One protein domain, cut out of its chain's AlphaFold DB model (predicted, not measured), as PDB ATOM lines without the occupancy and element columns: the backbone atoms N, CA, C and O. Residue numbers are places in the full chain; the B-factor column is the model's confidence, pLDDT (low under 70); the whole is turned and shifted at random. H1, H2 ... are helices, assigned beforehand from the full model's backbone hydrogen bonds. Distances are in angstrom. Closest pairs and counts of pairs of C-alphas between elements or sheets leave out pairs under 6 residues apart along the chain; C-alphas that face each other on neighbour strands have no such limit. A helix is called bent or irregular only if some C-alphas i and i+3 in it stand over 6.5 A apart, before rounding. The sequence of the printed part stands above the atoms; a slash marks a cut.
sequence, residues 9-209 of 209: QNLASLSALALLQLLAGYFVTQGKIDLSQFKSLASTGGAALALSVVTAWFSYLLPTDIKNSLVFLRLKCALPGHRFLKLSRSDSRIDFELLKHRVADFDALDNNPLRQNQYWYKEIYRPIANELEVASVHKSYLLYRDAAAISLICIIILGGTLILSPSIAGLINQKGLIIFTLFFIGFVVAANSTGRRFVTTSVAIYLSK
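AT A GLANCE: This is residues 9 to 209 of the 209 residues of an uncharacterized protein of Cellvibrio sp. KY-YJ-3 (UniProt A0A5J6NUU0). Two long helices, H9 and H10, fold back on each other as a helical hairpin that makes the long axis, with H1 packed alongside the half nearer their link and H3 and H4 crossing H9. At the other end, near the end of H10, the short helices H5, H6 and H7 and the kinked H8 gather as a small head. H2 lies off the hairpin, and residues 39 to 47 and 163 to 168 stick out. The printed part has 201 residues with ten named helices, H1 to H10 in order, and no named strand, in the class all helix. The whole is loose, with a radius of gyration of the C-alphas of 20.4 A, and elongated, spanning 64 by 35 by 27 A.

HOW THE PARTS SIT: H1, residues 11 to 30, is apart from H2, residues 35 to 43. H3, residues 45 to 61, touches H2 only at the corner, and only just, with 3 pairs of C-alphas within 8 A; the closest are those of Leu 41 and Ala 47, 6.3 A. Residues 51 to 56 of H3 touch residues 11 to 19 of H1, about perpendicular at 78 degrees, with the C-alphas of Ser 15 and Ser 52 closest at 5.3 A. H4, residues 64 to 72, touches H9, residues 132 to 164, about perpendicular at 89 degrees; the closest C-alphas, of Lys 67 and Ala 149, are 6.2 A apart. H3 also touches H9 about perpendicular, at 89 degrees, with the C-alphas of Ser 59 and Asp 146 closest at 5.6 A. H5, residues 80 to 89, is irregular, with C-alphas 82 and 85 8.3 A apart. H6, residues 96 to 102, touches no helix, and H7, residues 106 to 110, touches H8, residues 113 to 128, only at the corner, and only just, with 3 pairs of C-alphas within 8 A, the closest those of Leu 109 and Gln 116 at 5.6 A. H8 has a kink of 29 degrees near residue 122 and is only just irregular, with C-alphas 123 and 126 6.7 A apart. H5 and H8 touch about perpendicular at 84 degrees, the C-alphas of His 82 and Asn 117 closest at 4.3 A. H10, residues 174 to 207, is the hub, touching H1, H4, H5, H8 and H9. The hairpin of H9 and H10 runs opposite ways at a shallow tilt of 21 degrees, with the C-alphas of Tyr 144 and Ala 191 closest at 4.8 A. H1, H9 and H10 form a bundle, helices side by side; residues 21 to 29 of H1 touch residues 175 to 183 of H10 at a shallow tilt of 26 degrees, opposite ways, the C-alphas of Gly 25 and Gly 176 closest at 4.6 A. Every O i to N i+4 pair is within hydrogen-bond range in H1, H2, H3, H4, H6, H7, H9 and H10, against 3 of 6 in H5 and 8 of 12 in H8.

IN THESE COORDINATES: H1 begins at C-alpha 11, (-20.714, 31.099, -2.294), and measures 28.4 A. H2 measures 12.6 A, H3 24.9 A, H4 12.4 A, H5 14.0 A, H6 9.9 A, H7 6.1 A and H8 21.4 A, first to last C-alpha. H9 measures 47.8 A and ends at C-alpha 164, (-20.353, 41.480, -32.412). H10 measures 49.7 A and ends at C-alpha 207, (-17.325, 51.473, 21.804).

THE WHOLE: The two C-alphas farthest apart, of His 101 and Ser 167, are 65.3 A apart. The printed part has no cut, and no link is long. Mean pLDDT of the printed part is 89.9; residues 32 to 45 and 166 to 172 are under 70.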
ATOM      1  N   GLN A   9     -18.378  31.091   2.787       89.12
ATOM      2  CA  GLN A   9     -19.753  30.997   3.294       89.12
ATOM      3  C   GLN A   9     -20.789  31.722   2.419       89.12
ATOM      4  O   GLN A   9     -21.978  31.424   2.509       89.12
ATOM      5  N   ASN A  10     -20.365  32.696   1.611       93.12
ATOM      6  CA  ASN A  10     -21.240  33.432   0.699       93.12
ATOM      7  C   ASN A  10     -21.449  32.736  -0.640       93.12
ATOM      8  O   ASN A  10     -22.306  33.181  -1.398       93.12
ATOM      9  N   LEU A  11     -20.698  31.676  -0.955       90.81
ATOM     10  CA  LEU A  11     -20.714  31.099  -2.294       90.81
ATOM     11  C   LEU A  11     -22.108  30.606  -2.706       90.81
ATOM     12  O   LEU A  11     -22.551  30.872  -3.823       90.81
ATOM     13  N   ALA A  12     -22.830  29.957  -1.791       90.06
ATOM     14  CA  ALA A  12     -24.193  29.497  -2.044       90.06
ATOM     15  C   ALA A  12     -25.148  30.672  -2.328       90.06
ATOM     16  O   ALA A  12     -25.844  30.678  -3.343       90.06
ATOM     17  N   SER A  13     -25.133  31.709  -1.482       93.56
ATOM     18  CA  SER A  13     -25.966  32.906  -1.662       93.56
ATOM     19  C   SER A  13     -25.608  33.675  -2.934       93.56
ATOM     20  O   SER A  13     -26.497  34.130  -3.646       93.56
ATOM     21  N   LEU A  14     -24.318  33.788  -3.251       94.69
ATOM     22  CA  LEU A  14     -23.834  34.436  -4.468       94.69
ATOM     23  C   LEU A  14     -24.336  33.701  -5.714       94.69
ATOM     24  O   LEU A  14     -24.787  34.331  -6.668       94.69
ATOM     25  N   SER A  15     -24.316  32.369  -5.675       91.44
ATOM     26  CA  SER A  15     -24.803  31.526  -6.766       91.44
ATOM     27  C   SER A  15     -26.311  31.623  -6.942       91.44
ATOM     28  O   SER A  15     -26.787  31.709  -8.071       91.44
ATOM     29  N   ALA A  16     -27.060  31.697  -5.842       92.12
ATOM     30  CA  ALA A  16     -28.497  31.932  -5.879       92.12
ATOM     31  C   ALA A  16     -28.846  33.306  -6.481       92.12
ATOM     32  O   ALA A  16     -29.750  33.397  -7.308       92.12
ATOM     33  N   LEU A  17     -28.110  34.367  -6.120       95.38
ATOM     34  CA  LEU A  17     -28.298  35.701  -6.705       95.38
ATOM     35  C   LEU A  17     -27.977  35.723  -8.204       95.38
ATOM     36  O   LEU A  17     -28.730  36.310  -8.979       95.38
ATOM     37  N   ALA A  18     -26.897  35.055  -8.619       93.62
ATOM     38  CA  ALA A  18     -26.554  34.916 -10.031       93.62
ATOM     39  C   ALA A  18     -27.634  34.137 -10.797       93.62
ATOM     40  O   ALA A  18     -28.061  34.575 -11.862       93.62
ATOM     41  N   LEU A  19     -28.138  33.031 -10.237       91.19
ATOM     42  CA  LEU A  19     -29.236  32.264 -10.829       91.19
ATOM     43  C   LEU A  19     -30.485  33.128 -11.007       91.19
ATOM     44  O   LEU A  19     -31.062  33.158 -12.089       91.19
ATOM     45  N   LEU A  20     -30.880  33.858  -9.962       92.19
ATOM     46  CA  LEU A  20     -32.037  34.749  -9.998       92.19
ATOM     47  C   LEU A  20     -31.906  35.795 -11.113       92.19
ATOM     48  O   LEU A  20     -32.859  36.026 -11.856       92.19
ATOM     49  N   GLN A  21     -30.722  36.390 -11.257       93.75
ATOM     50  CA  GLN A  21     -30.432  37.347 -12.319       93.75
ATOM     51  C   GLN A  21     -30.533  36.715 -13.719       93.75
ATOM     52  O   GLN A  21     -31.175  37.291 -14.600       93.75
ATOM     53  N   LEU A  22     -29.940  35.531 -13.923       90.06
ATOM     54  CA  LEU A  22     -30.008  34.799 -15.195       90.06
ATOM     55  C   LEU A  22     -31.459  34.476 -15.575       90.06
ATOM     56  O   LEU A  22     -31.865  34.691 -16.716       90.06
ATOM     57  N   LEU A  23     -32.254  34.012 -14.609       87.50
ATOM     58  CA  LEU A  23     -33.661  33.682 -14.822       87.50
ATOM     59  C   LEU A  23     -34.491  34.908 -15.166       87.50
ATOM     60  O   LEU A  23     -35.241  34.880 -16.138       87.50
ATOM     61  N   ALA A  24     -34.330  35.997 -14.416       89.62
ATOM     62  CA  ALA A  24     -35.030  37.243 -14.698       89.62
ATOM     63  C   ALA A  24     -34.718  37.750 -16.117       89.62
ATOM     64  O   ALA A  24     -35.628  38.137 -16.851       89.62
ATOM     65  N   GLY A  25     -33.448  37.691 -16.532       89.12
ATOM     66  CA  GLY A  25     -33.036  38.056 -17.886       89.12
ATOM     67  C   GLY A  25     -33.631  37.149 -18.967       89.12
ATOM     68  O   GLY A  25     -34.115  37.647 -19.987       89.12
ATOM     69  N   TYR A  26     -33.651  35.833 -18.733       85.00
ATOM     70  CA  TYR A  26     -34.256  34.859 -19.643       85.00
ATOM     71  C   TYR A  26     -35.764  35.092 -19.810       85.00
ATOM     72  O   TYR A  26     -36.245  35.212 -20.938       85.00
ATOM     73  N   PHE A  27     -36.499  35.246 -18.702       84.31
ATOM     74  CA  PHE A  27     -37.948  35.466 -18.721       84.31
ATOM     75  C   PHE A  27     -38.336  36.722 -19.499       84.31
ATOM     76  O   PHE A  27     -39.247  36.689 -20.326       84.31
ATOM     77  N   VAL A  28     -37.623  37.824 -19.272       86.19
ATOM     78  CA  VAL A  28     -37.898  39.097 -19.950       86.19
ATOM     79  C   VAL A  28     -37.548  39.045 -21.438       86.19
ATOM     80  O   VAL A  28     -38.169  39.743 -22.241       86.19
ATOM     81  N   THR A  29     -36.588  38.203 -21.824       83.81
ATOM     82  CA  THR A  29     -36.196  38.041 -23.228       83.81
ATOM     83  C   THR A  29     -37.184  37.165 -23.998       83.81
ATOM     84  O   THR A  29     -37.575  37.535 -25.102       83.81
ATOM     85  N   GLN A  30     -37.636  36.050 -23.415       78.88
ATOM     86  CA  GLN A  30     -38.522  35.094 -24.091       78.88
ATOM     87  C   GLN A  30     -40.013  35.450 -24.004       78.88
ATOM     88  O   GLN A  30     -40.815  34.956 -24.795       78.88
ATOM     89  N   GLY A  31     -40.426  36.282 -23.039       70.69
ATOM     90  CA  GLY A  31     -41.817  36.738 -22.898       70.69
ATOM     91  C   GLY A  31     -42.837  35.642 -22.546       70.69
ATOM     92  O   GLY A  31     -44.025  35.934 -22.435       70.69
ATOM     93  N   LYS A  32     -42.395  34.393 -22.349       68.75
ATOM     94  CA  LYS A  32     -43.203  33.251 -21.911       68.75
ATOM     95  C   LYS A  32     -42.585  32.643 -20.657       68.75
ATOM     96  O   LYS A  32     -41.382  32.397 -20.603       68.75
ATOM     97  N   ILE A  33     -43.420  32.391 -19.654       57.44
ATOM     98  CA  ILE A  33     -43.015  31.707 -18.426       57.44
ATOM     99  C   ILE A  33     -43.220  30.208 -18.650       57.44
ATOM    100  O   ILE A  33     -44.307  29.689 -18.415       57.44
ATOM    101  N   ASP A  34     -42.186  29.513 -19.123       65.75
ATOM    102  CA  ASP A  34     -42.179  28.049 -19.134       65.75
ATOM    103  C   ASP A  34     -41.386  27.515 -17.930       65.75
ATOM    104  O   ASP A  34     -40.165  27.348 -17.959       65.75
ATOM    105  N   LEU A  35     -42.102  27.278 -16.828       64.19
ATOM    106  CA  LEU A  35     -41.553  26.760 -15.567       64.19
ATOM    107  C   LEU A  35     -41.047  25.308 -15.676       64.19
ATOM    108  O   LEU A  35     -40.361  24.835 -14.766       64.19
ATOM    109  N   SER A  36     -41.373  24.588 -16.756       66.00
ATOM    110  CA  SER A  36     -41.002  23.177 -16.928       66.00
ATOM    111  C   SER A  36     -39.498  22.989 -17.166       66.00
ATOM    112  O   SER A  36     -38.879  22.123 -16.543       66.00
ATOM    113  N   GLN A  37     -38.878  23.874 -17.954       63.31
ATOM    114  CA  GLN A  37     -37.434  23.883 -18.219       63.31
ATOM    115  C   GLN A  37     -36.623  24.143 -16.939       63.31
ATOM    116  O   GLN A  37     -35.520  23.628 -16.764       63.31
ATOM    117  N   PHE A  38     -37.203  24.892 -15.998       61.62
ATOM    118  CA  PHE A  38     -36.553  25.215 -14.735       61.62
ATOM    119  C   PHE A  38     -36.614  24.071 -13.715       61.62
ATOM    120  O   PHE A  38     -35.646  23.847 -12.990       61.62
ATOM    121  N   LYS A  39     -37.707  23.292 -13.691       63.22
ATOM    122  CA  LYS A  39     -37.802  22.089 -12.843       63.22
ATOM    123  C   LYS A  39     -36.732  21.053 -13.194       63.22
ATOM    124  O   LYS A  39     -36.202  20.424 -12.286       63.22
ATOM    125  N   SER A  40     -36.375  20.932 -14.476       61.69
ATOM    126  CA  SER A  40     -35.280  20.068 -14.949       61.69
ATOM    127  C   SER A  40     -33.893  20.569 -14.515       61.69
ATOM    128  O   SER A  40     -33.032  19.773 -14.133       61.69
ATOM    129  N   LEU A  41     -33.676  21.887 -14.509       58.59
ATOM    130  CA  LEU A  41     -32.418  22.477 -14.045       58.59
ATOM    131  C   LEU A  41     -32.268  22.375 -12.517       58.59
ATOM    132  O   LEU A  41     -31.177  22.105 -12.021       58.59
ATOM    133  N   ALA A  42     -33.370  22.532 -11.777       57.44
ATOM    134  CA  ALA A  42     -33.418  22.405 -10.320       57.44
ATOM    135  C   ALA A  42     -33.285  20.951  -9.828       57.44
ATOM    136  O   ALA A  42     -32.736  20.724  -8.753       57.44
ATOM    137  N   SER A  43     -33.756  19.965 -10.602       62.66
ATOM    138  CA  SER A  43     -33.616  18.539 -10.267       62.66
ATOM    139  C   SER A  43     -32.225  17.976 -10.571       62.66
ATOM    140  O   SER A  43     -31.862  16.914 -10.064       62.66
ATOM    141  N   THR A  44     -31.417  18.693 -11.354       66.19
ATOM    142  CA  THR A  44     -30.060  18.281 -11.715       66.19
ATOM    143  C   THR A  44     -29.065  18.958 -10.778       66.19
ATOM    144  O   THR A  44     -28.553  20.034 -11.077       66.19
ATOM    145  N   GLY A  45     -28.748  18.335  -9.639       69.94
ATOM    146  CA  GLY A  45     -27.756  18.864  -8.683       69.94
ATOM    147  C   GLY A  45     -26.418  19.278  -9.329       69.94
ATOM    148  O   GLY A  45     -25.767  20.214  -8.867       69.94
ATOM    149  N   GLY A  46     -26.052  18.665 -10.463       78.94
ATOM    150  CA  GLY A  46     -24.894  19.055 -11.273       78.94
ATOM    151  C   GLY A  46     -24.950  20.484 -11.835       78.94
ATOM    152  O   GLY A  46     -23.924  21.158 -11.857       78.94
ATOM    153  N   ALA A  47     -26.125  20.993 -12.220       77.44
ATOM    154  CA  ALA A  47     -26.269  22.357 -12.735       77.44
ATOM    155  C   ALA A  47     -26.031  23.412 -11.642       77.44
ATOM    156  O   ALA A  47     -25.358  24.416 -11.878       77.44
ATOM    157  N   ALA A  48     -26.520  23.159 -10.425       79.31
ATOM    158  CA  ALA A  48     -26.284  24.031  -9.273       79.31
ATOM    159  C   ALA A  48     -24.797  24.065  -8.869       79.31
ATOM    160  O   ALA A  48     -24.260  25.131  -8.549       79.31
ATOM    161  N   LEU A  49     -24.113  22.915  -8.929       84.25
ATOM    162  CA  LEU A  49     -22.668  22.832  -8.696       84.25
ATOM    163  C   LEU A  49     -21.879  23.575  -9.776       84.25
ATOM    164  O   LEU A  49     -21.016  24.383  -9.443       84.25
ATOM    165  N   ALA A  50     -22.208  23.363 -11.053       86.62
ATOM    166  CA  ALA A  50     -21.568  24.061 -12.164       86.62
ATOM    167  C   ALA A  50     -21.729  25.583 -12.033       86.62
ATOM    168  O   ALA A  50     -20.746  26.317 -12.129       86.62
ATOM    169  N   LEU A  51     -22.940  26.057 -11.716       87.50
ATOM    170  CA  LEU A  51     -23.182  27.476 -11.472       87.50
ATOM    171  C   LEU A  51     -22.342  28.004 -10.305       87.50
ATOM    172  O   LEU A  51     -21.766  29.080 -10.420       87.50
ATOM    173  N   SER A  52     -22.228  27.242  -9.214       86.31
ATOM    174  CA  SER A  52     -21.417  27.628  -8.054       86.31
ATOM    175  C   SER A  52     -19.928  27.735  -8.380       86.31
ATOM    176  O   SER A  52     -19.240  28.627  -7.892       86.31
ATOM    177  N   VAL A  53     -19.413  26.857  -9.238       89.94
ATOM    178  CA  VAL A  53     -18.024  26.932  -9.709       89.94
ATOM    179  C   VAL A  53     -17.820  28.164 -10.594       89.94
ATOM    180  O   VAL A  53     -16.850  28.900 -10.411       89.94
ATOM    181  N   VAL A  54     -18.751  28.435 -11.511       90.75
ATOM    182  CA  VAL A  54     -18.683  29.597 -12.412       90.75
ATOM    183  C   VAL A  54     -18.765  30.909 -11.630       90.75
ATOM    184  O   VAL A  54     -17.975  31.823 -11.868       90.75
ATOM    185  N   THR A  55     -19.668  31.011 -10.656       89.62
ATOM    186  CA  THR A  55     -19.816  32.214  -9.824       89.62
ATOM    187  C   THR A  55     -18.614  32.405  -8.911       89.62
ATOM    188  O   THR A  55     -18.139  33.535  -8.775       89.62
ATOM    189  N   ALA A  56     -18.057  31.324  -8.345       90.12
ATOM    190  CA  ALA A  56     -16.792  31.376  -7.623       90.12
ATOM    191  C   ALA A  56     -15.697  31.948  -8.524       90.12
ATOM    192  O   ALA A  56     -15.059  32.929  -8.143       90.12
ATOM    193  N   TRP A  57     -15.525  31.395  -9.726       92.12
ATOM    194  CA  TRP A  57     -14.510  31.838 -10.675       92.12
ATOM    195  C   TRP A  57     -14.674  33.320 -11.024       92.12
ATOM    196  O   TRP A  57     -13.735  34.101 -10.853       92.12
ATOM    197  N   PHE A  58     -15.882  33.750 -11.394       90.31
ATOM    198  CA  PHE A  58     -16.153  35.152 -11.724       90.31
ATOM    199  C   PHE A  58     -15.932  36.081 -10.523       90.31
ATOM    200  O   PHE A  58     -15.417  37.189 -10.679       90.31
ATOM    201  N   SER A  59     -16.205  35.610  -9.301       90.00
ATOM    202  CA  SER A  59     -15.908  36.350  -8.070       90.00
ATOM    203  C   SER A  59     -14.409  36.551  -7.808       90.00
ATOM    204  O   SER A  59     -14.057  37.283  -6.880       90.00
ATOM    205  N   TYR A  60     -13.510  35.919  -8.560       91.31
ATOM    206  CA  TYR A  60     -12.063  36.136  -8.470       91.31
ATOM    207  C   TYR A  60     -11.471  36.831  -9.702       91.31
ATOM    208  O   TYR A  60     -10.318  37.241  -9.637       91.31
ATOM    209  N   LEU A  61     -12.246  37.043 -10.776       90.81
ATOM    210  CA  LEU A  61     -11.756  37.709 -11.993       90.81
ATOM    211  C   LEU A  61     -11.401  39.184 -11.771       90.81
ATOM    212  O   LEU A  61     -10.431  39.674 -12.342       90.81
ATOM    213  N   LEU A  62     -12.169  39.900 -10.942       89.44
ATOM    214  CA  LEU A  62     -11.880  41.299 -10.625       89.44
ATOM    215  C   LEU A  62     -11.054  41.426  -9.332       89.44
ATOM    216  O   LEU A  62     -11.463  40.885  -8.295       89.44
ATOM    217  N   PRO A  63      -9.955  42.206  -9.342       92.38
ATOM    218  CA  PRO A  63      -9.244  42.605  -8.135       92.38
ATOM    219  C   PRO A  63     -10.167  43.265  -7.107       92.38
ATOM    220  O   PRO A  63     -11.101  43.995  -7.451       92.38
ATOM    221  N   THR A  64      -9.875  43.046  -5.826       90.88
ATOM    222  CA  THR A  64     -10.666  43.580  -4.707       90.88
ATOM    223  C   THR A  64     -10.820  45.101  -4.777       90.88
ATOM    224  O   THR A  64     -11.923  45.603  -4.564       90.88
ATOM    225  N   ASP A  65      -9.763  45.827  -5.141       91.31
ATOM    226  CA  ASP A  65      -9.794  47.290  -5.235       91.31
ATOM    227  C   ASP A  65     -10.761  47.783  -6.308       91.31
ATOM    228  O   ASP A  65     -11.573  48.665  -6.034       91.31
ATOM    229  N   ILE A  66     -10.773  47.136  -7.480       93.38
ATOM    230  CA  ILE A  66     -11.700  47.466  -8.571       93.38
ATOM    231  C   ILE A  66     -13.144  47.261  -8.119       93.38
ATOM    232  O   ILE A  66     -13.993  48.116  -8.356       93.38
ATOM    233  N   LYS A  67     -13.435  46.170  -7.408       94.81
ATOM    234  CA  LYS A  67     -14.787  45.919  -6.894       94.81
ATOM    235  C   LYS A  67     -15.225  46.939  -5.850       94.81
ATOM    236  O   LYS A  67     -16.389  47.333  -5.813       94.81
ATOM    237  N   ASN A  68     -14.309  47.360  -4.980       94.56
ATOM    238  CA  ASN A  68     -14.604  48.392  -3.992       94.56
ATOM    239  C   ASN A  68     -14.867  49.729  -4.697       94.56
ATOM    240  O   ASN A  68     -15.852  50.403  -4.395       94.56
ATOM    241  N   SER A  69     -14.045  50.075  -5.688       95.38
ATOM    242  CA  SER A  69     -14.247  51.242  -6.543       95.38
ATOM    243  C   SER A  69     -15.574  51.208  -7.291       95.38
ATOM    244  O   SER A  69     -16.260  52.227  -7.339       95.38
ATOM    245  N   LEU A  70     -15.965  50.038  -7.799       94.94
ATOM    246  CA  LEU A  70     -17.228  49.797  -8.495       94.94
ATOM    247  C   LEU A  70     -18.437  50.073  -7.595       94.94
ATOM    248  O   LEU A  70     -19.330  50.822  -7.966       94.94
ATOM    249  N   VAL A  71     -18.454  49.514  -6.384       96.62
ATOM    250  CA  VAL A  71     -19.593  49.651  -5.460       96.62
ATOM    251  C   VAL A  71     -19.705  51.051  -4.855       96.62
ATOM    252  O   VAL A  71     -20.805  51.559  -4.618       96.62
ATOM    253  N   PHE A  72     -18.574  51.688  -4.556       95.94
ATOM    254  CA  PHE A  72     -18.581  53.035  -3.985       95.94
ATOM    255  C   PHE A  72     -18.554  54.140  -5.037       95.94
ATOM    256  O   PHE A  72     -18.636  55.307  -4.647       95.94
ATOM    257  N   LEU A  73     -18.472  53.773  -6.322       93.38
ATOM    258  CA  LEU A  73     -18.359  54.663  -7.479       93.38
ATOM    259  C   LEU A  73     -17.221  55.682  -7.299       93.38
ATOM    260  O   LEU A  73     -17.402  56.889  -7.447       93.38
ATOM    261  N   ARG A  74     -16.041  55.195  -6.885       92.62
ATOM    262  CA  ARG A  74     -14.865  56.016  -6.534       92.62
ATOM    263  C   ARG A  74     -13.572  55.370  -7.001       92.62
ATOM    264  O   ARG A  74     -13.309  54.221  -6.673       92.62
ATOM    265  N   LEU A  75     -12.707  56.137  -7.658       89.12
ATOM    266  CA  LEU A  75     -11.416  55.632  -8.148       89.12
ATOM    267  C   LEU A  75     -10.320  55.611  -7.075       89.12
ATOM    268  O   LEU A  75      -9.474  54.729  -7.062       89.12
ATOM    269  N   LYS A  76     -10.346  56.573  -6.149       88.56
ATOM    270  CA  LYS A  76      -9.422  56.667  -5.010       88.56
ATOM    271  C   LYS A  76     -10.227  56.651  -3.725       88.56
ATOM    272  O   LYS A  76     -11.391  57.063  -3.718       88.56
ATOM    273  N   CYS A  77      -9.632  56.220  -2.619       90.88
ATOM    274  CA  CYS A  77     -10.329  56.393  -1.350       90.88
ATOM    275  C   CYS A  77     -11.498  55.397  -1.176       90.88
ATOM    276  O   CYS A  77     -12.462  55.728  -0.487       90.88
ATOM    277  N   ALA A  78     -11.507  54.263  -1.898       93.25
ATOM    278  CA  ALA A  78     -12.746  53.544  -2.220       93.25
ATOM    279  C   ALA A  78     -13.319  52.702  -1.072       93.25
ATOM    280  O   ALA A  78     -14.536  52.599  -0.960       93.25
ATOM    281  N   LEU A  79     -12.472  52.135  -0.206       94.06
ATOM    282  CA  LEU A  79     -12.926  51.356   0.953       94.06
ATOM    283  C   LEU A  79     -13.840  52.188   1.864       94.06
ATOM    284  O   LEU A  79     -13.592  53.387   2.041       94.06
ATOM    285  N   PRO A  80     -14.855  51.565   2.490       93.75
ATOM    286  CA  PRO A  80     -15.769  52.285   3.367       93.75
ATOM    287  C   PRO A  80     -15.053  52.820   4.619       93.75
ATOM    288  O   PRO A  80     -15.411  53.889   5.110       93.75
ATOM    289  N   GLY A  81     -13.995  52.136   5.078       95.69
ATOM    290  CA  GLY A  81     -13.186  52.524   6.238       95.69
ATOM    291  C   GLY A  81     -12.436  53.851   6.080       95.69
ATOM    292  O   GLY A  81     -12.180  54.516   7.075       95.69
ATOM    293  N   HIS A  82     -12.176  54.321   4.851       96.50
ATOM    294  CA  HIS A  82     -11.547  55.635   4.616       96.50
ATOM    295  C   HIS A  82     -12.392  56.823   5.098       96.50
ATOM    296  O   HIS A  82     -11.968  57.970   4.977       96.50
ATOM    297  N   ARG A  83     -13.633  56.569   5.522       95.25
ATOM    298  CA  ARG A  83     -14.591  57.579   5.975       95.25
ATOM    299  C   ARG A  83     -15.249  57.167   7.279       95.25
ATOM    300  O   ARG A  83     -16.380  57.584   7.520       95.25
ATOM    301  N   PHE A  84     -14.605  56.312   8.077       96.75
ATOM    302  CA  PHE A  84     -15.247  55.794   9.279       96.75
ATOM    303  C   PHE A  84     -15.657  56.925  10.222       96.75
ATOM    304  O   PHE A  84     -16.781  56.890  10.691       96.75
ATOM    305  N   LEU A  85     -14.851  57.981  10.379       96.50
ATOM    306  CA  LEU A  85     -15.210  59.141  11.206       96.50
ATOM    307  C   LEU A  85     -16.467  59.855  10.694       96.50
ATOM    308  O   LEU A  85     -17.410  60.090  11.451       96.50
ATOM    309  N   LYS A  86     -16.533  60.128   9.386       96.00
ATOM    310  CA  LYS A  86     -17.718  60.734   8.756       96.00
ATOM    311  C   LYS A  86     -18.962  59.849   8.889       96.00
ATOM    312  O   LYS A  86     -20.051  60.362   9.139       96.00
ATOM    313  N   LEU A  87     -18.809  58.541   8.678       96.94
ATOM    314  CA  LEU A  87     -19.901  57.574   8.800       96.94
ATOM    315  C   LEU A  87     -20.378  57.466  10.250       96.94
ATOM    316  O   LEU A  87     -21.581  57.489  10.475       96.94
ATOM    317  N   SER A  88     -19.452  57.433  11.207       96.62
ATOM    318  CA  SER A  88     -19.747  57.398  12.637       96.62
ATOM    319  C   SER A  88     -20.513  58.628  13.098       96.62
ATOM    320  O   SER A  88     -21.500  58.486  13.802       96.62
ATOM    321  N   ARG A  89     -20.130  59.827  12.636       95.81
ATOM    322  CA  ARG A  89     -20.848  61.072  12.963       95.81
ATOM    323  C   ARG A  89     -22.314  61.053  12.511       95.81
ATOM    324  O   ARG A  89     -23.147  61.733  13.092       95.81
ATOM    325  N   SER A  90     -22.616  60.323  11.438       95.56
ATOM    326  CA  SER A  90     -23.960  60.272  10.845       95.56
ATOM    327  C   SER A  90     -24.825  59.129  11.392       95.56
ATOM    328  O   SER A  90     -25.982  59.017  10.994       95.56
ATOM    329  N   ASP A  91     -24.282  58.250  12.238       96.00
ATOM    330  CA  ASP A  91     -24.992  57.084  12.766       96.00
ATOM    331  C   ASP A  91     -25.423  57.351  14.209       96.00
ATOM    332  O   ASP A  91     -24.593  57.463  15.108       96.00
ATOM    333  N   SER A  92     -26.732  57.432  14.444       94.81
ATOM    334  CA  SER A  92     -27.300  57.755  15.759       94.81
ATOM    335  C   SER A  92     -27.038  56.700  16.837       94.81
ATOM    336  O   SER A  92     -27.281  56.961  18.010       94.81
ATOM    337  N   ARG A  93     -26.562  55.506  16.464       95.38
ATOM    338  CA  ARG A  93     -26.216  54.432  17.411       95.38
ATOM    339  C   ARG A  93     -24.834  54.623  18.041       95.38
ATOM    340  O   ARG A  93     -24.475  53.856  18.926       95.38
ATOM    341  N   ILE A  94     -24.040  55.569  17.542       97.00
ATOM    342  CA  ILE A  94     -22.659  55.798  17.963       97.00
ATOM    343  C   ILE A  94     -22.598  57.074  18.798       97.00
ATOM    344  O   ILE A  94     -22.949  58.150  18.318       97.00
ATOM    345  N   ASP A  95     -22.075  56.964  20.019       96.19
ATOM    346  CA  ASP A  95     -21.647  58.132  20.786       96.19
ATOM    347  C   ASP A  95     -20.366  58.697  20.153       96.19
ATOM    348  O   ASP A  95     -19.266  58.147  20.283       96.19
ATOM    349  N   PHE A  96     -20.534  59.771  19.380       95.06
ATOM    350  CA  PHE A  96     -19.445  60.373  18.623       95.06
ATOM    351  C   PHE A  96     -18.430  61.096  19.516       95.06
ATOM    352  O   PHE A  96     -17.245  61.109  19.180       95.06
ATOM    353  N   GLU A  97     -18.856  61.646  20.655       94.25
ATOM    354  CA  GLU A  97     -17.940  62.296  21.597       94.25
ATOM    355  C   GLU A  97     -17.081  61.244  22.303       94.25
ATOM    356  O   GLU A  97     -15.857  61.375  22.354       94.25
ATOM    357  N   LEU A  98     -17.680  60.123  22.723       94.69
ATOM    358  CA  LEU A  98     -16.926  58.979  23.244       94.69
ATOM    359  C   LEU A  98     -15.908  58.456  22.217       94.69
ATOM    360  O   LEU A  98     -14.759  58.170  22.566       94.69
ATOM    361  N   LEU A  99     -16.304  58.352  20.943       94.94
ATOM    362  CA  LEU A  99     -15.391  57.961  19.868       94.94
ATOM    363  C   LEU A  99     -14.219  58.935  19.746       94.94
ATOM    364  O   LEU A  99     -13.074  58.497  19.652       94.94
ATOM    365  N   LYS A 100     -14.498  60.241  19.764       93.94
ATOM    366  CA  LYS A 100     -13.478  61.288  19.679       93.94
ATOM    367  C   LYS A 100     -12.468  61.188  20.821       93.94
ATOM    368  O   LYS A 100     -11.277  61.350  20.581       93.94
ATOM    369  N   HIS A 101     -12.922  60.855  22.027       93.06
ATOM    370  CA  HIS A 101     -12.045  60.651  23.180       93.06
ATOM    371  C   HIS A 101     -11.197  59.372  23.101       93.06
ATOM    372  O   HIS A 101     -10.064  59.370  23.577       93.06
ATOM    373  N   ARG A 102     -11.712  58.283  22.513       92.19
ATOM    374  CA  ARG A 102     -10.977  57.006  22.395       92.19
ATOM    375  C   ARG A 102      -9.998  56.957  21.221       92.19
ATOM    376  O   ARG A 102      -9.077  56.141  21.230       92.19
ATOM    377  N   VAL A 103     -10.211  57.768  20.190       91.50
ATOM    378  CA  VAL A 103      -9.367  57.777  18.992       91.50
ATOM    379  C   VAL A 103      -8.169  58.699  19.203       91.50
ATOM    380  O   VAL A 103      -8.307  59.918  19.264       91.50
ATOM    381  N   ALA A 104      -6.974  58.109  19.264       86.81
ATOM    382  CA  ALA A 104      -5.722  58.860  19.276       86.81
ATOM    383  C   ALA A 104      -5.559  59.693  17.990       86.81
ATOM    384  O   ALA A 104      -5.897  59.232  16.897       86.81
ATOM    385  N   ASP A 105      -5.023  60.908  18.129       87.75
ATOM    386  CA  ASP A 105      -4.756  61.847  17.030       87.75
ATOM    387  C   ASP A 105      -5.969  62.120  16.122       87.75
ATOM    388  O   ASP A 105      -5.839  62.226  14.898       87.75
ATOM    389  N   PHE A 106      -7.160  62.241  16.721       90.50
ATOM    390  CA  PHE A 106      -8.432  62.393  16.010       90.50
ATOM    391  C   PHE A 106      -8.392  63.437  14.882       90.50
ATOM    392  O   PHE A 106      -8.780  63.133  13.754       90.50
ATOM    393  N   ASP A 107      -7.881  64.642  15.149       88.12
ATOM    394  CA  ASP A 107      -7.867  65.736  14.167       88.12
ATOM    395  C   ASP A 107      -6.911  65.461  12.992       88.12
ATOM    396  O   ASP A 107      -7.200  65.788  11.836       88.12
ATOM    397  N   ALA A 108      -5.778  64.804  13.253       88.81
ATOM    398  CA  ALA A 108      -4.856  64.382  12.199       88.81
ATOM    399  C   ALA A 108      -5.447  63.234  11.366       88.81
ATOM    400  O   ALA A 108      -5.191  63.129  10.161       88.81
ATOM    401  N   LEU A 109      -6.245  62.377  12.003       91.50
ATOM    402  CA  LEU A 109      -6.935  61.270  11.365       91.50
ATOM    403  C   LEU A 109      -8.086  61.763  10.473       91.50
ATOM    404  O   LEU A 109      -8.209  61.301   9.339       91.50
ATOM    405  N   ASP A 110      -8.878  62.743  10.915       89.69
ATOM    406  CA  ASP A 110     -10.011  63.282  10.146       89.69
ATOM    407  C   ASP A 110      -9.573  63.865   8.790       89.69
ATOM    408  O   ASP A 110     -10.217  63.650   7.763       89.69
ATOM    409  N   ASN A 111      -8.383  64.466   8.746       90.56
ATOM    410  CA  ASN A 111      -7.815  65.051   7.531       90.56
ATOM    411  C   ASN A 111      -7.120  64.044   6.589       90.56
ATOM    412  O   ASN A 111      -6.724  64.415   5.481       90.56
ATOM    413  N   ASN A 112      -6.960  62.770   6.978       94.44
ATOM    414  CA  ASN A 112      -6.224  61.778   6.185       94.44
ATOM    415  C   ASN A 112      -7.017  60.470   5.974       94.44
ATOM    416  O   ASN A 112      -6.928  59.548   6.790       94.44
ATOM    417  N   PRO A 113      -7.725  60.319   4.833       93.62
ATOM    418  CA  PRO A 113      -8.547  59.141   4.556       93.62
ATOM    419  C   PRO A 113      -7.780  57.815   4.591       93.62
ATOM    420  O   PRO A 113      -8.323  56.808   5.040       93.62
ATOM    421  N   LEU A 114      -6.521  57.787   4.135       94.44
ATOM    422  CA  LEU A 114      -5.704  56.566   4.146       94.44
ATOM    423  C   LEU A 114      -5.396  56.131   5.579       94.44
ATOM    424  O   LEU A 114      -5.612  54.965   5.919       94.44
ATOM    425  N   ARG A 115      -4.973  57.077   6.429       94.88
ATOM    426  CA  ARG A 115      -4.782  56.815   7.859       94.88
ATOM    427  C   ARG A 115      -6.094  56.415   8.528       94.88
ATOM    428  O   ARG A 115      -6.067  55.491   9.332       94.88
ATOM    429  N   GLN A 116      -7.237  57.003   8.144       95.88
ATOM    430  CA  GLN A 116      -8.551  56.587   8.660       95.88
ATOM    431  C   GLN A 116      -8.803  55.100   8.440       95.88
ATOM    432  O   GLN A 116      -9.141  54.389   9.381       95.88
ATOM    433  N   ASN A 117      -8.609  54.611   7.215       96.06
ATOM    434  CA  ASN A 117      -8.837  53.199   6.921       96.06
ATOM    435  C   ASN A 117      -7.842  52.286   7.643       96.06
ATOM    436  O   ASN A 117      -8.236  51.226   8.117       96.06
ATOM    437  N   GLN A 118      -6.571  52.686   7.732       95.31
ATOM    438  CA  GLN A 118      -5.553  51.925   8.461       95.31
ATOM    439  C   GLN A 118      -5.893  51.819   9.951       95.31
ATOM    440  O   GLN A 118      -5.887  50.714  10.491       95.31
ATOM    441  N   TYR A 119      -6.244  52.941  10.583       96.56
ATOM    442  CA  TYR A 119      -6.652  52.998  11.984       96.56
ATOM    443  C   TYR A 119      -7.906  52.159  12.221       96.56
ATOM    444  O   TYR A 119      -7.899  51.252  13.048       96.56
ATOM    445  N   TRP A 120      -8.963  52.386  11.434       97.12
ATOM    446  CA  TRP A 120     -10.203  51.623  11.544       97.12
ATOM    447  C   TRP A 120      -9.968  50.122  11.364       97.12
ATOM    448  O   TRP A 120     -10.488  49.322  12.134       97.12
ATOM    449  N   TYR A 121      -9.159  49.714  10.387       96.81
ATOM    450  CA  TYR A 121      -8.883  48.299  10.169       96.81
ATOM    451  C   TYR A 121      -8.119  47.679  11.345       96.81
ATOM    452  O   TYR A 121      -8.488  46.602  11.812       96.81
ATOM    453  N   LYS A 122      -7.059  48.348  11.813       96.62
ATOM    454  CA  LYS A 122      -6.131  47.814  12.818       96.62
ATOM    455  C   LYS A 122      -6.697  47.861  14.235       96.62
ATOM    456  O   LYS A 122      -6.625  46.849  14.923       96.62
ATOM    457  N   GLU A 123      -7.236  49.007  14.636       95.81
ATOM    458  CA  GLU A 123      -7.628  49.293  16.021       95.81
ATOM    459  C   GLU A 123      -9.105  48.973  16.288       95.81
ATOM    460  O   GLU A 123      -9.456  48.571  17.391       95.81
ATOM    461  N   ILE A 124      -9.977  49.105  15.278       96.38
ATOM    462  CA  ILE A 124     -11.428  48.923  15.453       96.38
ATOM    463  C   ILE A 124     -11.868  47.554  14.939       96.38
ATOM    464  O   ILE A 124     -12.334  46.733  15.715       96.38
ATOM    465  N   TYR A 125     -11.723  47.282  13.642       97.00
ATOM    466  CA  TYR A 125     -12.295  46.092  13.006       97.00
ATOM    467  C   TYR A 125     -11.571  44.793  13.380       97.00
ATOM    468  O   TYR A 125     -12.218  43.828  13.784       97.00
ATOM    469  N   ARG A 126     -10.242  44.725  13.226       96.19
ATOM    470  CA  ARG A 126      -9.488  43.471  13.393       96.19
ATOM    471  C   ARG A 126      -9.659  42.830  14.784       96.19
ATOM    472  O   ARG A 126      -9.837  41.612  14.808       96.19
ATOM    473  N   PRO A 127      -9.665  43.577  15.908       96.06
ATOM    474  CA  PRO A 127      -9.860  42.997  17.243       96.06
ATOM    475  C   PRO A 127     -11.253  42.395  17.476       96.06
ATOM    476  O   PRO A 127     -11.408  41.510  18.312       96.06
ATOM    477  N   ILE A 128     -12.266  42.858  16.738       95.94
ATOM    478  CA  ILE A 128     -13.673  42.448  16.896       95.94
ATOM    479  C   ILE A 128     -14.212  41.716  15.660       95.94
ATOM    480  O   ILE A 128     -15.415  41.520  15.524       95.94
ATOM    481  N   ALA A 129     -13.342  41.304  14.734       93.75
ATOM    482  CA  ALA A 129     -13.749  40.743  13.446       93.75
ATOM    483  C   ALA A 129     -14.594  39.459  13.568       93.75
ATOM    484  O   ALA A 129     -15.321  39.124  12.631       93.75
ATOM    485  N   ASN A 130     -14.484  38.763  14.704       92.19
ATOM    486  CA  ASN A 130     -15.221  37.541  15.021       92.19
ATOM    487  C   ASN A 130     -16.540  37.793  15.770       92.19
ATOM    488  O   ASN A 130     -17.292  36.840  15.965       92.19
ATOM    489  N   GLU A 131     -16.833  39.033  16.179       95.44
ATOM    490  CA  GLU A 131     -18.131  39.374  16.773       95.44
ATOM    491  C   GLU A 131     -19.243  39.135  15.750       95.44
ATOM    492  O   GLU A 131     -19.106  39.498  14.574       95.44
ATOM    493  N   LEU A 132     -20.339  38.509  16.181       94.00
ATOM    494  CA  LEU A 132     -21.387  38.009  15.287       94.00
ATOM    495  C   LEU A 132     -21.992  39.129  14.432       94.00
ATOM    496  O   LEU A 132     -22.182  38.965  13.224       94.00
ATOM    497  N   GLU A 133     -22.244  40.288  15.036       95.38
ATOM    498  CA  GLU A 133     -22.805  41.468  14.387       95.38
ATOM    499  C   GLU A 133     -21.868  41.995  13.302       95.38
ATOM    500  O   GLU A 133     -22.323  42.306  12.199       95.38
ATOM    501  N   VAL A 134     -20.561  42.052  13.593       96.56
ATOM    502  CA  VAL A 134     -19.511  42.548  12.689       96.56
ATOM    503  C   VAL A 134     -19.282  41.569  11.539       96.56
ATOM    504  O   VAL A 134     -19.257  41.968  10.370       96.56
ATOM    505  N   ALA A 135     -19.173  40.275  11.843       95.62
ATOM    506  CA  ALA A 135     -19.009  39.224  10.850       95.62
ATOM    507  C   ALA A 135     -20.211  39.157   9.894       95.62
ATOM    508  O   ALA A 135     -20.026  39.041   8.680       95.62
ATOM    509  N   SER A 136     -21.437  39.298  10.410       95.44
ATOM    510  CA  SER A 136     -22.677  39.269   9.622       95.44
ATOM    511  C   SER A 136     -22.762  40.414   8.603       95.44
ATOM    512  O   SER A 136     -23.028  40.195   7.412       95.44
ATOM    513  N   VAL A 137     -22.467  41.649   9.025       96.31
ATOM    514  CA  VAL A 137     -22.470  42.802   8.109       96.31
ATOM    515  C   VAL A 137     -21.299  42.761   7.126       96.31
ATOM    516  O   VAL A 137     -21.487  43.095   5.955       96.31
ATOM    517  N   HIS A 138     -20.119  42.288   7.546       96.94
ATOM    518  CA  HIS A 138     -18.979  42.098   6.646       96.94
ATOM    519  C   HIS A 138     -19.293  41.043   5.579       96.94
ATOM    520  O   HIS A 138     -19.078  41.275   4.389       96.94
ATOM    521  N   LYS A 139     -19.883  39.914   5.981       96.44
ATOM    522  CA  LYS A 139     -20.363  38.872   5.070       96.44
ATOM    523  C   LYS A 139     -21.346  39.446   4.048       96.44
ATOM    524  O   LYS A 139     -21.166  39.229   2.852       96.44
ATOM    525  N   SER A 140     -22.325  40.230   4.492       97.19
ATOM    526  CA  SER A 140     -23.303  40.868   3.600       97.19
ATOM    527  C   SER A 140     -22.641  41.821   2.596       97.19
ATOM    528  O   SER A 140     -22.956  41.786   1.407       97.19
ATOM    529  N   TYR A 141     -21.670  42.622   3.044       97.56
ATOM    530  CA  TYR A 141     -20.896  43.500   2.167       97.56
ATOM    531  C   TYR A 141     -20.128  42.724   1.087       97.56
ATOM    532  O   TYR A 141     -20.199  43.075  -0.093       97.56
ATOM    533  N   LEU A 142     -19.434  41.644   1.466       96.44
ATOM    534  CA  LEU A 142     -18.704  40.796   0.520       96.44
ATOM    535  C   LEU A 142     -19.639  40.172  -0.522       96.44
ATOM    536  O   LEU A 142     -19.299  40.163  -1.704       96.44
ATOM    537  N   LEU A 143     -20.817  39.699  -0.093       97.38
ATOM    538  CA  LEU A 143     -21.818  39.082  -0.963       97.38
ATOM    539  C   LEU A 143     -22.277  40.045  -2.061       97.38
ATOM    540  O   LEU A 143     -22.138  39.740  -3.243       97.38
ATOM    541  N   TYR A 144     -22.799  41.214  -1.682       98.06
ATOM    542  CA  TYR A 144     -23.367  42.147  -2.656       98.06
ATOM    543  C   TYR A 144     -22.300  42.792  -3.538       98.06
ATOM    544  O   TYR A 144     -22.551  43.047  -4.715       98.06
ATOM    545  N   ARG A 145     -21.091  43.023  -3.009       97.12
ATOM    546  CA  ARG A 145     -19.978  43.538  -3.812       97.12
ATOM    547  C   ARG A 145     -19.558  42.540  -4.889       97.12
ATOM    548  O   ARG A 145     -19.343  42.933  -6.033       97.12
ATOM    549  N   ASP A 146     -19.431  41.263  -4.532       97.19
ATOM    550  CA  ASP A 146     -19.080  40.227  -5.504       97.19
ATOM    551  C   ASP A 146     -20.247  39.969  -6.483       97.19
ATOM    552  O   ASP A 146     -19.997  39.785  -7.671       97.19
ATOM    553  N   ALA A 147     -21.509  40.077  -6.049       97.56
ATOM    554  CA  ALA A 147     -22.674  40.015  -6.941       97.56
ATOM    555  C   ALA A 147     -22.702  41.172  -7.960       97.56
ATOM    556  O   ALA A 147     -22.949  40.947  -9.144       97.56
ATOM    557  N   ALA A 148     -22.374  42.400  -7.540       97.81
ATOM    558  CA  ALA A 148     -22.242  43.543  -8.445       97.81
ATOM    559  C   ALA A 148     -21.132  43.323  -9.489       97.81
ATOM    560  O   ALA A 148     -21.320  43.626 -10.665       97.81
ATOM    561  N   ALA A 149     -19.996  42.753  -9.077       96.88
ATOM    562  CA  ALA A 149     -18.897  42.407  -9.977       96.88
ATOM    563  C   ALA A 149     -19.310  41.368 -11.033       96.88
ATOM    564  O   ALA A 149     -19.051  41.568 -12.218       96.88
ATOM    565  N   ILE A 150     -19.984  40.291 -10.615       96.25
ATOM    566  CA  ILE A 150     -20.508  39.266 -11.530       96.25
ATOM    567  C   ILE A 150     -21.513  39.887 -12.503       96.25
ATOM    568  O   ILE A 150     -21.409  39.678 -13.709       96.25
ATOM    569  N   SER A 151     -22.438  40.702 -11.994       96.62
ATOM    570  CA  SER A 151     -23.440  41.376 -12.815       96.62
ATOM    571  C   SER A 151     -22.800  42.274 -13.884       96.62
ATOM    572  O   SER A 151     -23.196  42.220 -15.046       96.62
ATOM    573  N   LEU A 152     -21.747  43.024 -13.533       96.62
ATOM    574  CA  LEU A 152     -20.988  43.830 -14.493       96.62
ATOM    575  C   LEU A 152     -20.333  42.970 -15.585       96.62
ATOM    576  O   LEU A 152     -20.419  43.312 -16.761       96.62
ATOM    577  N   ILE A 153     -19.699  41.856 -15.209       95.50
ATOM    578  CA  ILE A 153     -19.094  40.921 -16.171       95.50
ATOM    579  C   ILE A 153     -20.164  40.405 -17.140       95.50
ATOM    580  O   ILE A 153     -19.956  40.422 -18.351       95.50
ATOM    581  N   CYS A 154     -21.335  40.015 -16.631       93.75
ATOM    582  CA  CYS A 154     -22.445  39.582 -17.473       93.75
ATOM    583  C   CYS A 154     -22.936  40.691 -18.416       93.75
ATOM    584  O   CYS A 154     -23.188  40.406 -19.581       93.75
ATOM    585  N   ILE A 155     -23.028  41.946 -17.960       94.75
ATOM    586  CA  ILE A 155     -23.388  43.091 -18.817       94.75
ATOM    587  C   ILE A 155     -22.379  43.257 -19.955       94.75
ATOM    588  O   ILE A 155     -22.788  43.439 -21.099       94.75
ATOM    589  N   ILE A 156     -21.078  43.165 -19.665       94.25
ATOM    590  CA  ILE A 156     -20.018  43.288 -20.678       94.25
ATOM    591  C   ILE A 156     -20.118  42.153 -21.703       94.25
ATOM    592  O   ILE A 156     -20.060  42.415 -22.902       94.25
ATOM    593  N   ILE A 157     -20.315  40.911 -21.250       91.50
ATOM    594  CA  ILE A 157     -20.460  39.749 -22.138       91.50
ATOM    595  C   ILE A 157     -21.708  39.905 -23.015       91.50
ATOM    596  O   ILE A 157     -21.603  39.851 -24.236       91.50
ATOM    597  N   LEU A 158     -22.877  40.158 -22.417       89.12
ATOM    598  CA  LEU A 158     -24.139  40.292 -23.151       89.12
ATOM    599  C   LEU A 158     -24.107  41.483 -24.120       89.12
ATOM    600  O   LEU A 158     -24.463  41.340 -25.288       89.12
ATOM    601  N   GLY A 159     -23.622  42.642 -23.670       90.38
ATOM    602  CA  GLY A 159     -23.463  43.829 -24.509       90.38
ATOM    603  C   GLY A 159     -22.489  43.599 -25.666       90.38
ATOM    604  O   GLY A 159     -22.803  43.932 -26.806       90.38
ATOM    605  N   GLY A 160     -21.348  42.958 -25.400       90.00
ATOM    606  CA  GLY A 160     -20.376  42.586 -26.429       90.00
ATOM    607  C   GLY A 160     -20.965  41.633 -27.469       90.00
ATOM    608  O   GLY A 160     -20.795  41.857 -28.666       90.00
ATOM    609  N   THR A 161     -21.726  40.620 -27.039       87.38
ATOM    610  CA  THR A 161     -22.386  39.681 -27.965       87.38
ATOM    611  C   THR A 161     -23.429  40.357 -28.854       87.38
ATOM    612  O   THR A 161     -23.488  40.053 -30.044       87.38
ATOM    613  N   LEU A 162     -24.198  41.316 -28.321       85.69
ATOM    614  CA  LEU A 162     -25.178  42.087 -29.094       85.69
ATOM    615  C   LEU A 162     -24.527  42.917 -30.210       85.69
ATOM    616  O   LEU A 162     -25.122  43.073 -31.273       85.69
ATOM    617  N   ILE A 163     -23.319  43.440 -29.976       85.69
ATOM    618  CA  ILE A 163     -22.584  44.255 -30.953       85.69
ATOM    619  C   ILE A 163     -21.891  43.371 -31.998       85.69
ATOM    620  O   ILE A 163     -21.946  43.665 -33.189       85.69
ATOM    621  N   LEU A 164     -21.230  42.294 -31.561       85.75
ATOM    622  CA  LEU A 164     -20.353  41.480 -32.412       85.75
ATOM    623  C   LEU A 164     -21.083  40.388 -33.199       85.75
ATOM    624  O   LEU A 164     -20.548  39.878 -34.181       85.75
ATOM    625  N   SER A 165     -22.267  39.959 -32.764       80.00
ATOM    626  CA  SER A 165     -22.977  38.841 -33.398       80.00
ATOM    627  C   SER A 165     -24.493  39.049 -33.379       80.00
ATOM    628  O   SER A 165     -25.207  38.353 -32.651       80.00
ATOM    629  N   PRO A 166     -25.018  39.951 -34.235       69.44
ATOM    630  CA  PRO A 166     -26.456  40.208 -34.351       69.44
ATOM    631  C   PRO A 166     -27.266  38.947 -34.689       69.44
ATOM    632  O   PRO A 166     -28.442  38.853 -34.360       69.44
ATOM    633  N   SER A 167     -26.636  37.938 -35.296       67.94
ATOM    634  CA  SER A 167     -27.240  36.641 -35.628       67.94
ATOM    635  C   SER A 167     -27.679  35.827 -34.398       67.94
ATOM    636  O   SER A 167     -28.546  34.968 -34.520       67.94
ATOM    637  N   ILE A 168     -27.114  36.100 -33.212       64.44
ATOM    638  CA  ILE A 168     -27.466  35.451 -31.930       64.44
ATOM    639  C   ILE A 168     -28.538  36.276 -31.174       64.44
ATOM    640  O   ILE A 168     -29.056  35.848 -30.139       64.44
ATOM    641  N   ALA A 169     -28.957  37.433 -31.710       56.81
ATOM    642  CA  ALA A 169     -29.886  38.369 -31.061       56.81
ATOM    643  C   ALA A 169     -31.301  37.809 -30.803       56.81
ATOM    644  O   ALA A 169     -32.086  38.416 -30.076       56.81
ATOM    645  N   GLY A 170     -31.637  36.634 -31.349       58.34
ATOM    646  CA  GLY A 170     -32.863  35.915 -30.986       58.34
ATOM    647  C   GLY A 170     -32.864  35.387 -29.541       58.34
ATOM    648  O   GLY A 170     -33.927  35.249 -28.944       58.34
ATOM    649  N   LEU A 171     -31.686  35.122 -28.961       61.72
ATOM    650  CA  LEU A 171     -31.518  34.621 -27.587       61.72
ATOM    651  C   LEU A 171     -31.176  35.725 -26.579       61.72
ATOM    652  O   LEU A 171     -31.452  35.578 -25.390       61.72
ATOM    653  N   ILE A 172     -30.568  36.817 -27.043       69.56
ATOM    654  CA  ILE A 172     -30.122  37.945 -26.221       69.56
ATOM    655  C   ILE A 172     -30.711  39.211 -26.832       69.56
ATOM    656  O   ILE A 172     -30.403  39.554 -27.966       69.56
ATOM    657  N   ASN A 173     -31.542  39.922 -26.073       80.25
ATOM    658  CA  ASN A 173     -32.165  41.173 -26.506       80.25
ATOM    659  C   ASN A 173     -31.799  42.314 -25.539       80.25
ATOM    660  O   ASN A 173     -31.459  42.083 -24.376       80.25
ATOM    661  N   GLN A 174     -31.936  43.558 -25.997       85.94
ATOM    662  CA  GLN A 174     -31.806  44.790 -25.215       85.94
ATOM    663  C   GLN A 174     -32.603  44.736 -23.902       85.94
ATOM    664  O   GLN A 174     -32.118  45.191 -22.869       85.94
ATOM    665  N   LYS A 175     -33.792  44.114 -23.904       87.50
ATOM    666  CA  LYS A 175     -34.599  43.926 -22.686       87.50
ATOM    667  C   LYS A 175     -33.865  43.117 -21.611       87.50
ATOM    668  O   LYS A 175     -33.895  43.492 -20.442       87.50
ATOM    669  N   GLY A 176     -33.170  42.045 -22.000       88.06
ATOM    670  CA  GLY A 176     -32.334  41.264 -21.090       88.06
ATOM    671  C   GLY A 176     -31.202  42.115 -20.510       88.06
ATOM    672  O   GLY A 176     -31.016  42.143 -19.298       88.06
ATOM    673  N   LEU A 177     -30.513  42.899 -21.345       91.25
ATOM    674  CA  LEU A 177     -29.440  43.797 -20.898       91.25
ATOM    675  C   LEU A 177     -29.923  44.828 -19.860       91.25
ATOM    676  O   LEU A 177     -29.228  45.086 -18.872       91.25
ATOM    677  N   ILE A 178     -31.131  45.375 -20.036       93.25
ATOM    678  CA  ILE A 178     -31.760  46.280 -19.062       93.25
ATOM    679  C   ILE A 178     -31.937  45.581 -17.710       93.25
ATOM    680  O   ILE A 178     -31.573  46.149 -16.683       93.25
ATOM    681  N   ILE A 179     -32.422  44.335 -17.689       94.19
ATOM    682  CA  ILE A 179     -32.581  43.574 -16.439       94.19
ATOM    683  C   ILE A 179     -31.243  43.370 -15.736       94.19
ATOM    684  O   ILE A 179     -31.139  43.646 -14.542       94.19
ATOM    685  N   PHE A 180     -30.197  42.960 -16.455       94.81
ATOM    686  CA  PHE A 180     -28.871  42.810 -15.849       94.81
ATOM    687  C   PHE A 180     -28.356  44.137 -15.275       94.81
ATOM    688  O   PHE A 180     -27.795  44.156 -14.181       94.81
ATOM    689  N   THR A 181     -28.628  45.250 -15.958       96.62
ATOM    690  CA  THR A 181     -28.280  46.598 -15.491       96.62
ATOM    691  C   THR A 181     -29.037  46.976 -14.213       96.62
ATOM    692  O   THR A 181     -28.436  47.504 -13.279       96.62
ATOM    693  N   LEU A 182     -30.329  46.653 -14.110       97.44
ATOM    694  CA  LEU A 182     -31.113  46.882 -12.892       97.44
ATOM    695  C   LEU A 182     -30.589  46.060 -11.708       97.44
ATOM    696  O   LEU A 182     -30.416  46.603 -10.615       97.44
ATOM    697  N   PHE A 183     -30.266  44.781 -11.925       97.81
ATOM    698  CA  PHE A 183     -29.623  43.942 -10.906       97.81
ATOM    699  C   PHE A 183     -28.267  44.510 -10.483       97.81
ATOM    700  O   PHE A 183     -27.984  44.599  -9.290       97.81
ATOM    701  N   PHE A 184     -27.441  44.941 -11.441       98.12
ATOM    702  CA  PHE A 184     -26.164  45.593 -11.160       98.12
ATOM    703  C   PHE A 184     -26.335  46.814 -10.246       98.12
ATOM    704  O   PHE A 184     -25.689  46.885  -9.200       98.12
ATOM    705  N   ILE A 185     -27.242  47.734 -10.588       98.31
ATOM    706  CA  ILE A 185     -27.527  48.927  -9.779       98.31
ATOM    707  C   ILE A 185     -28.017  48.524  -8.382       98.31
ATOM    708  O   ILE A 185     -27.515  49.040  -7.383       98.31
ATOM    709  N   GLY A 186     -28.946  47.567  -8.295       98.31
ATOM    710  CA  GLY A 186     -29.456  47.053  -7.023       98.31
ATOM    711  C   GLY A 186     -28.351  46.485  -6.129       98.31
ATOM    712  O   GLY A 186     -28.270  46.827  -4.947       98.31
ATOM    713  N   PHE A 187     -27.441  45.685  -6.691       98.38
ATOM    714  CA  PHE A 187     -26.296  45.141  -5.959       98.38
ATOM    715  C   PHE A 187     -25.294  46.218  -5.548       98.38
ATOM    716  O   PHE A 187     -24.790  46.164  -4.428       98.38
ATOM    717  N   VAL A 188     -25.040  47.225  -6.388       98.31
ATOM    718  CA  VAL A 188     -24.203  48.380  -6.026       98.31
ATOM    719  C   VAL A 188     -24.801  49.120  -4.829       98.31
ATOM    720  O   VAL A 188     -24.091  49.378  -3.856       98.31
ATOM    721  N   VAL A 189     -26.107  49.403  -4.842       98.31
ATOM    722  CA  VAL A 189     -26.803  50.063  -3.726       98.31
ATOM    723  C   VAL A 189     -26.744  49.211  -2.453       98.31
ATOM    724  O   VAL A 189     -26.374  49.717  -1.388       98.31
ATOM    725  N   ALA A 190     -27.038  47.912  -2.553       98.19
ATOM    726  CA  ALA A 190     -27.000  46.985  -1.424       98.19
ATOM    727  C   ALA A 190     -25.588  46.856  -0.827       98.19
ATOM    728  O   ALA A 190     -25.414  46.918   0.394       98.19
ATOM    729  N   ALA A 191     -24.561  46.748  -1.672       97.94
ATOM    730  CA  ALA A 191     -23.165  46.682  -1.253       97.94
ATOM    731  C   ALA A 191     -22.692  48.004  -0.626       97.94
ATOM    732  O   ALA A 191     -21.959  47.996   0.362       97.94
ATOM    733  N   ASN A 192     -23.151  49.152  -1.130       97.12
ATOM    734  CA  ASN A 192     -22.843  50.456  -0.542       97.12
ATOM    735  C   ASN A 192     -23.455  50.585   0.861       97.12
ATOM    736  O   ASN A 192     -22.768  50.977   1.804       97.12
ATOM    737  N   SER A 193     -24.728  50.209   1.006       97.31
ATOM    738  CA  SER A 193     -25.452  50.236   2.280       97.31
ATOM    739  C   SER A 193     -24.815  49.302   3.314       97.31
ATOM    740  O   SER A 193     -24.451  49.732   4.411       97.31
ATOM    741  N   THR A 194     -24.584  48.041   2.947       97.50
ATOM    742  CA  THR A 194     -23.954  47.049   3.835       97.50
ATOM    743  C   THR A 194     -22.502  47.391   4.155       97.50
ATOM    744  O   THR A 194     -22.086  47.200   5.291       97.50
ATOM    745  N   GLY A 195     -21.749  47.981   3.223       97.38
ATOM    746  CA  GLY A 195     -20.391  48.461   3.477       97.38
ATOM    747  C   GLY A 195     -20.330  49.635   4.462       97.38
ATOM    748  O   GLY A 195     -19.430  49.683   5.298       97.38
ATOM    749  N   ARG A 196     -21.302  50.560   4.428       97.62
ATOM    750  CA  ARG A 196     -21.420  51.619   5.451       97.62
ATOM    751  C   ARG A 196     -21.794  51.039   6.810       97.62
ATOM    752  O   ARG A 196     -21.137  51.356   7.795       97.62
ATOM    753  N   ARG A 197     -22.794  50.149   6.844       97.12
ATOM    754  CA  ARG A 197     -23.199  49.444   8.071       97.12
ATOM    755  C   ARG A 197     -22.065  48.607   8.645       97.12
ATOM    756  O   ARG A 197     -21.947  48.525   9.855       97.12
ATOM    757  N   PHE A 198     -21.212  48.023   7.809       98.19
ATOM    758  CA  PHE A 198     -20.036  47.293   8.269       98.19
ATOM    759  C   PHE A 198     -19.107  48.186   9.091       98.19
ATOM    760  O   PHE A 198     -18.726  47.825  10.204       98.19
ATOM    761  N   VAL A 199     -18.817  49.383   8.591       98.06
ATOM    762  CA  VAL A 199     -17.996  50.350   9.317       98.06
ATOM    763  C   VAL A 199     -18.673  50.805  10.605       98.06
ATOM    764  O   VAL A 199     -18.052  50.718  11.662       98.06
ATOM    765  N   THR A 200     -19.937  51.233  10.549       98.12
ATOM    766  CA  THR A 200     -20.608  51.795  11.732       98.12
ATOM    767  C   THR A 200     -20.929  50.745  12.790       98.12
ATOM    768  O   THR A 200     -20.736  51.003  13.971       98.12
ATOM    769  N   THR A 201     -21.313  49.524  12.406       98.06
ATOM    770  CA  THR A 201     -21.464  48.409  13.355       98.06
ATOM    771  C   THR A 201     -20.130  48.062  14.016       98.06
ATOM    772  O   THR A 201     -20.102  47.865  15.224       98.06
ATOM    773  N   SER A 202     -19.017  48.046  13.271       97.94
ATOM    774  CA  SER A 202     -17.695  47.803  13.876       97.94
ATOM    775  C   SER A 202     -17.354  48.872  14.917       97.94
ATOM    776  O   SER A 202     -16.879  48.551  15.998       97.94
ATOM    777  N   VAL A 203     -17.642  50.143  14.628       97.62
ATOM    778  CA  VAL A 203     -17.407  51.236  15.582       97.62
ATOM    779  C   VAL A 203     -18.321  51.118  16.804       97.62
ATOM    780  O   VAL A 203     -17.837  51.237  17.923       97.62
ATOM    781  N   ALA A 204     -19.612  50.846  16.616       97.25
ATOM    782  CA  ALA A 204     -20.557  50.698  17.722       97.25
ATOM    783  C   ALA A 204     -20.140  49.571  18.685       97.25
ATOM    784  O   ALA A 204     -20.087  49.785  19.892       97.25
ATOM    785  N   ILE A 205     -19.764  48.406  18.146       96.94
ATOM    786  CA  ILE A 205     -19.301  47.261  18.945       96.94
ATOM    787  C   ILE A 205     -17.951  47.545  19.621       96.94
ATOM    788  O   ILE A 205     -17.722  47.126  20.753       96.94
ATOM    789  N   TYR A 206     -17.055  48.283  18.962       96.19
ATOM    790  CA  TYR A 206     -15.799  48.728  19.569       96.19
ATOM    791  C   TYR A 206     -16.025  49.651  20.776       96.19
ATOM    792  O   TYR A 206     -15.319  49.534  21.772       96.19
ATOM    793  N   LEU A 207     -17.010  50.553  20.706       95.31
ATOM    794  CA  LEU A 207     -17.325  51.473  21.804       95.31
ATOM    795  C   LEU A 207     -18.061  50.810  22.972       95.31
ATOM    796  O   LEU A 207     -17.952  51.299  24.092       95.31
ATOM    797  N   SER A 208     -18.790  49.716  22.730       91.88
ATOM    798  CA  SER A 208     -19.471  48.960  23.792       91.88
ATOM    799  C   SER A 208     -18.542  48.064  24.616       91.88
ATOM    800  O   SER A 208     -18.986  47.484  25.604       91.88
ATOM    801  N   LYS A 209     -17.286  47.913  24.188       83.44
ATOM    802  CA  LYS A 209     -16.226  47.246  24.951       83.44
ATOM    803  C   LYS A 209     -15.473  48.254  25.812       83.44
ATOM    804  O   LYS A 209     -15.002  47.839  26.885       83.44
TER     805      LYS A 209